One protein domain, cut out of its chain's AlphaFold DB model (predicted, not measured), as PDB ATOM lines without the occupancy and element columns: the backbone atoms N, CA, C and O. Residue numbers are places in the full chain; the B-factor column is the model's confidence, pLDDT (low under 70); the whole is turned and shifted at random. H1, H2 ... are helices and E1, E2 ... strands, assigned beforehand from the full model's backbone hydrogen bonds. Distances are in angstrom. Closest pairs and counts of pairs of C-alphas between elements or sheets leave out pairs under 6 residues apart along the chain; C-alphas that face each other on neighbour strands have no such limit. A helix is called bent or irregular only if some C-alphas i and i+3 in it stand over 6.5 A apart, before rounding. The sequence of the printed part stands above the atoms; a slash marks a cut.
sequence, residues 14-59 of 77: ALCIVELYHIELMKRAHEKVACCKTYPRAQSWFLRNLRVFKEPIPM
ATOM      1  N   ALA A  14     224.958 277.306 344.077       91.00
ATOM      2  CA  ALA A  14     224.345 275.988 344.180       91.00
ATOM      3  C   ALA A  14     224.279 275.574 345.657       91.00
ATOM      4  O   ALA A  14     225.242 275.757 346.403       91.00
ATOM      5  N   LEU A  15     223.147 275.003 346.077       92.94
ATOM      6  CA  LEU A  15     222.867 274.710 347.492       92.94
ATOM      7  C   LEU A  15     222.832 273.217 347.814       92.94
ATOM      8  O   LEU A  15     223.161 272.809 348.926       92.94
ATOM      9  N   CYS A  16     222.391 272.399 346.866       94.00
ATOM     10  CA  CYS A  16     222.199 270.977 347.087       94.00
ATOM     11  C   CYS A  16     222.168 270.207 345.769       94.00
ATOM     12  O   CYS A  16     222.053 270.787 344.687       94.00
ATOM     13  N   ILE A  17     222.222 268.886 345.899       94.81
ATOM     14  CA  ILE A  17     221.896 267.924 344.855       94.81
ATOM     15  C   ILE A  17     220.585 267.248 345.254       94.81
ATOM     16  O   ILE A  17     220.399 266.862 346.408       94.81
ATOM     17  N   VAL A  18     219.694 267.075 344.288       96.75
ATOM     18  CA  VAL A  18     218.420 266.371 344.445       96.75
ATOM     19  C   VAL A  18     218.260 265.348 343.335       96.75
ATOM     20  O   VAL A  18     218.849 265.480 342.263       96.75
ATOM     21  N   GLU A  19     217.442 264.337 343.585       98.00
ATOM     22  CA  GLU A  19     216.962 263.425 342.559       98.00
ATOM     23  C   GLU A  19     215.565 263.859 342.109       98.00
ATOM     24  O   GLU A  19     214.623 263.869 342.902       98.00
ATOM     25  N   LEU A  20     215.429 264.206 340.831       97.50
ATOM     26  CA  LEU A  20     214.139 264.434 340.187       97.50
ATOM     27  C   LEU A  20     213.574 263.091 339.724       97.50
ATOM     28  O   LEU A  20     214.094 262.510 338.774       97.50
ATOM     29  N   TYR A  21     212.534 262.596 340.394       98.06
ATOM     30  CA  TYR A  21     212.022 261.240 340.150       98.06
ATOM     31  C   TYR A  21     210.652 261.202 339.462       98.06
ATOM     32  O   TYR A  21     210.256 260.152 338.962       98.06
ATOM     33  N   HIS A  22     209.914 262.317 339.445       98.12
ATOM     34  CA  HIS A  22     208.621 262.419 338.766       98.12
ATOM     35  C   HIS A  22     208.317 263.866 338.369       98.12
ATOM     36  O   HIS A  22     208.712 264.810 339.063       98.12
ATOM     37  N   ILE A  23     207.600 264.037 337.261       97.94
ATOM     38  CA  ILE A  23     207.092 265.329 336.792       97.94
ATOM     39  C   ILE A  23     205.646 265.136 336.348       97.94
ATOM     40  O   ILE A  23     205.344 264.225 335.580       97.94
ATOM     41  N   GLU A  24     204.760 266.024 336.784       97.56
ATOM     42  CA  GLU A  24     203.382 266.064 336.292       97.56
ATOM     43  C   GLU A  24     202.799 267.475 336.310       97.56
ATOM     44  O   GLU A  24     203.330 268.372 336.966       97.56
ATOM     45  N   LEU A  25     201.665 267.661 335.627       98.12
ATOM     46  CA  LEU A  25     200.898 268.902 335.704       98.12
ATOM     47  C   LEU A  25     200.563 269.228 337.162       98.12
ATOM     48  O   LEU A  25     200.089 268.377 337.920       98.12
ATOM     49  N   MET A  26     200.793 270.481 337.549       98.25
ATOM     50  CA  MET A  26     200.563 270.926 338.915       98.25
ATOM     51  C   MET A  26     199.067 270.904 339.249       98.25
ATOM     52  O   MET A  26     198.246 271.491 338.544       98.25
ATOM     53  N   LYS A  27     198.722 270.252 340.362       97.69
ATOM     54  CA  LYS A  27     197.365 270.172 340.916       97.69
ATOM     55  C   LYS A  27     197.266 271.070 342.151       97.69
ATOM     56  O   LYS A  27     198.271 271.323 342.811       97.69
ATOM     57  N   ARG A  28     196.048 271.472 342.540       97.56
ATOM     58  CA  ARG A  28     195.810 272.246 343.782       97.56
ATOM     59  C   ARG A  28     196.410 271.587 345.028       97.56
ATOM     60  O   ARG A  28     196.912 272.276 345.906       97.56
ATOM     61  N   ALA A  29     196.414 270.253 345.083       97.50
ATOM     62  CA  ALA A  29     197.013 269.498 346.185       97.50
ATOM     63  C   ALA A  29     198.526 269.749 346.355       97.50
ATOM     64  O   ALA A  29     199.051 269.575 347.452       97.50
ATOM     65  N   HIS A  30     199.231 270.178 345.301       97.94
ATOM     66  CA  HIS A  30     200.673 270.425 345.345       97.94
ATOM     67  C   HIS A  30     201.021 271.813 345.891       97.94
ATOM     68  O   HIS A  30     202.149 272.017 346.327       97.94
ATOM     69  N   GLU A  31     200.080 272.765 345.883       97.62
ATOM     70  CA  GLU A  31     200.348 274.184 346.168       97.62
ATOM     71  C   GLU A  31     201.016 274.402 347.527       97.62
ATOM     72  O   GLU A  31     201.963 275.178 347.646       97.62
ATOM     73  N   LYS A  32     200.565 273.663 348.549       97.56
ATOM     74  CA  LYS A  32     201.123 273.752 349.902       97.56
ATOM     75  C   LYS A  32     202.591 273.322 349.955       97.56
ATOM     76  O   LYS A  32     203.367 273.941 350.668       97.56
ATOM     77  N   VAL A  33     202.962 272.272 349.220       96.44
ATOM     78  CA  VAL A  33     204.331 271.726 349.211       96.44
ATOM     79  C   VAL A  33     205.240 272.538 348.286       96.44
ATOM     80  O   VAL A  33     206.397 272.770 348.611       96.44
ATOM     81  N   ALA A  34     204.709 273.006 347.155       95.69
ATOM     82  CA  ALA A  34     205.424 273.849 346.198       95.69
ATOM     83  C   ALA A  34     205.567 275.311 346.659       95.69
ATOM     84  O   ALA A  34     206.280 276.087 346.024       95.69
ATOM     85  N   CYS A  35     204.877 275.696 347.739       96.44
ATOM     86  CA  CYS A  35     204.824 277.060 348.263       96.44
ATOM     87  C   CYS A  35     204.352 278.098 347.226       96.44
ATOM     88  O   CYS A  35     204.740 279.266 347.282       96.44
ATOM     89  N   CYS A  36     203.512 277.691 346.272       96.75
ATOM     90  CA  CYS A  36     202.974 278.567 345.235       96.75
ATOM     91  C   CYS A  36     201.586 278.105 344.775       96.75
ATOM     92  O   CYS A  36     201.236 276.933 344.900       96.75
ATOM     93  N   LYS A  37     200.777 279.034 344.250       97.50
ATOM     94  CA  LYS A  37     199.476 278.710 343.641       97.50
ATOM     95  C   LYS A  37     199.673 278.112 342.249       97.50
ATOM     96  O   LYS A  37     200.633 278.454 341.562       97.50
ATOM     97  N   THR A  38     198.735 277.281 341.809       97.56
ATOM     98  CA  THR A  38     198.691 276.769 340.433       97.56
ATOM     99  C   THR A  38     198.533 277.907 339.417       97.56
ATOM    100  O   THR A  38     197.850 278.901 339.663       97.56
ATOM    101  N   TYR A  39     199.173 277.761 338.255       96.50
ATOM    102  CA  TYR A  39     199.109 278.712 337.141       96.50
ATOM    103  C   TYR A  39     199.122 277.974 335.788       96.50
ATOM    104  O   TYR A  39     199.464 276.786 335.742       96.50
ATOM    105  N   PRO A  40     198.733 278.623 334.670       97.38
ATOM    106  CA  PRO A  40     198.646 277.956 333.372       97.38
ATOM    107  C   PRO A  40     199.964 277.284 332.971       97.38
ATOM    108  O   PRO A  40     201.009 277.932 332.925       97.38
ATOM    109  N   ARG A  41     199.893 275.987 332.637       95.81
ATOM    110  CA  ARG A  41     201.040 275.126 332.280       95.81
ATOM    111  C   ARG A  41     202.054 274.893 333.414       95.81
ATOM    112  O   ARG A  41     203.176 274.477 333.135       95.81
ATOM    113  N   ALA A  42     201.678 275.133 334.671       97.19
ATOM    114  CA  ALA A  42     202.515 274.787 335.815       97.19
ATOM    115  C   ALA A  42     202.796 273.275 335.853       97.19
ATOM    116  O   ALA A  42     201.881 272.456 335.758       97.19
ATOM    117  N   GLN A  43     204.069 272.917 336.009       97.50
ATOM    118  CA  GLN A  43     204.536 271.543 336.181       97.50
ATOM    119  C   GLN A  43     205.089 271.398 337.598       97.50
ATOM    120  O   GLN A  43     205.871 272.235 338.049       97.50
ATOM    121  N   SER A  44     204.703 270.338 338.297       97.62
ATOM    122  CA  SER A  44     205.248 269.966 339.599       97.62
ATOM    123  C   SER A  44     206.404 268.999 339.429       97.62
ATOM    124  O   SER A  44     206.267 267.953 338.801       97.62
ATOM    125  N   TRP A  45     207.539 269.366 340.011       97.62
ATOM    126  CA  TRP A  45     208.754 268.566 340.015       97.62
ATOM    127  C   TRP A  45     208.886 267.901 341.373       97.62
ATOM    128  O   TRP A  45     208.968 268.581 342.398       97.62
ATOM    129  N   PHE A  46     208.885 266.576 341.381       97.75
ATOM    130  CA  PHE A  46     208.965 265.803 342.607       97.75
ATOM    131  C   PHE A  46     210.418 265.420 342.851       97.75
ATOM    132  O   PHE A  46     211.048 264.722 342.053       97.75
ATOM    133  N   LEU A  47     210.943 265.927 343.961       97.56
ATOM    134  CA  LEU A  47     212.340 265.806 344.336       97.56
ATOM    135  C   LEU A  47     212.469 264.871 345.538       97.56
ATOM    136  O   LEU A  47     211.680 264.948 346.480       97.56
ATOM    137  N   ARG A  48     213.478 264.005 345.517       97.56
ATOM    138  CA  ARG A  48     213.865 263.152 346.648       97.56
ATOM    139  C   ARG A  48     215.379 263.158 346.826       97.56
ATOM    140  O   ARG A  48     216.093 263.776 346.040       97.56
ATOM    141  N   ASN A  49     215.860 262.472 347.864       97.31
ATOM    142  CA  ASN A  49     217.291 262.324 348.141       97.31
ATOM    143  C   ASN A  49     218.029 263.680 348.172       97.31
ATOM    144  O   ASN A  49     219.005 263.905 347.454       97.31
ATOM    145  N   LEU A  50     217.494 264.610 348.971       96.19
ATOM    146  CA  LEU A  50     218.066 265.938 349.160       96.19
ATOM    147  C   LEU A  50     219.419 265.819 349.868       96.19
ATOM    148  O   LEU A  50     219.483 265.417 351.028       96.19
ATOM    149  N   ARG A  51     220.487 266.210 349.175       95.25
ATOM    150  CA  ARG A  51     221.863 266.214 349.680       95.25
ATOM    151  C   ARG A  51     222.393 267.637 349.661       95.25
ATOM    152  O   ARG A  51     222.715 268.172 348.601       95.25
ATOM    153  N   VAL A  52     222.423 268.270 350.825       94.75
ATOM    154  CA  VAL A  52     222.796 269.683 350.966       94.75
ATOM    155  C   VAL A  52     224.314 269.809 350.993       94.75
ATOM    156  O   VAL A  52     224.986 269.007 351.639       94.75
ATOM    157  N   PHE A  53     224.874 270.803 350.303       93.12
ATOM    158  CA  PHE A  53     226.301 271.090 350.418       93.12
ATOM    159  C   PHE A  53     226.602 271.689 351.794       93.12
ATOM    160  O   PHE A  53     225.864 272.545 352.280       93.12
ATOM    161  N   LYS A  54     227.705 271.266 352.417       92.12
ATOM    162  CA  LYS A  54     228.182 271.858 353.673       92.12
ATOM    163  C   LYS A  54     228.469 273.354 353.502       92.12
ATOM    164  O   LYS A  54     228.160 274.142 354.388       92.12
ATOM    165  N   GLU A  55     229.011 273.721 352.343       90.12
ATOM    166  CA  GLU A  55     229.266 275.097 351.920       90.12
ATOM    167  C   GLU A  55     228.622 275.330 350.542       90.12
ATOM    168  O   GLU A  55     228.842 274.524 349.633       90.12
ATOM    169  N   PRO A  56     227.819 276.396 350.352       90.06
ATOM    170  CA  PRO A  56     227.256 276.733 349.046       90.06
ATOM    171  C   PRO A  56     228.337 276.965 347.983       90.06
ATOM    172  O   PRO A  56     229.340 277.628 348.242       90.06
ATOM    173  N   ILE A  57     228.106 276.489 346.758       89.88
ATOM    174  CA  ILE A  57     229.088 276.578 345.664       89.88
ATOM    175  C   ILE A  57     228.759 277.792 344.786       89.88
ATOM    176  O   ILE A  57     227.685 277.804 344.183       89.88
ATOM    177  N   PRO A  58     229.626 278.817 344.685       89.50
ATOM    178  CA  PRO A  58     229.343 280.009 343.888       89.50
ATOM    179  C   PRO A  58     229.207 279.668 342.401       89.50
ATOM    180  O   PRO A  58     230.012 278.915 341.850       89.50
ATOM    181  N   MET A  59     228.198 280.233 341.735       87.31
ATOM    182  CA  MET A  59     227.943 279.981 340.317       87.31
ATOM    183  C   MET A  59     227.172 281.105 339.615       87.31
ATOM    184  O   MET A  59     226.363 281.819 340.210       87.31
TER     185      MET A  59
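This is residues 14 to 59 of the 77 residues of an uncharacterized protein of Candidatus Omnitrophica bacterium CG1_02_49_16 (UniProt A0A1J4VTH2). Picture a long, bowed ribbon of two antiparallel strands, E1 and E2, with a small head at one end, where the chain loops out through the short helix H1 and back. Both ends of the printed part lie at the other end of the ribbon. The printed part has 46 residues, with E1, H1 and E2 in that order along the chain; the sheet's order is E1 - E2, and the class is mostly strand. It is loose, with a radius of gyration of the C-alphas of 13.0 A, and elongated, spanning 35 by 19 by 17 A.

Find C-alpha 14 at (224.345, 275.988, 344.180); from there strand E1 runs through residues 14 to 25, 25.9 A from first to last C-alpha, and bends by 79 degrees at residue 21. Next comes helix H1, residues 28 to 34, 10.0 A long; it is irregular, but only just, with C-alphas 29 and 32 7.0 A apart. Strand E2, residues 43 to 58, covers 27.3 A, bends by 112 degrees at residue 54 and ends at C-alpha 58 at (229.343, 280.009, 343.888).

Look first at E1 and E2, antiparallel neighbours at 176 degrees between their directions. The C-alphas of Cys 16 and Val 52 face each other at 4.1 A. Check N 44 and O 24 at 2.7 A and N 17 and O 51 at 2.8 A, both within hydrogen-bond range. From H1 to E2 the closest C-alphas are those of His 30 and Ser 44, 7.4 A apart. In H1, 1 of 3 O i to N i+4 pairs and 2 of 4 O i to N i+3 pairs are within range.

The two C-alphas farthest apart are those of Pro 40 and Lys 54, at 36.4 A, while those of Ala 14 and Met 59 are 6.6 A apart. The printed part has no cut. The link from E1 to H1 is tight, and the link from H1 to E2 is short. The mean pLDDT of the printed part is 95.8, and no printed residue is under 70.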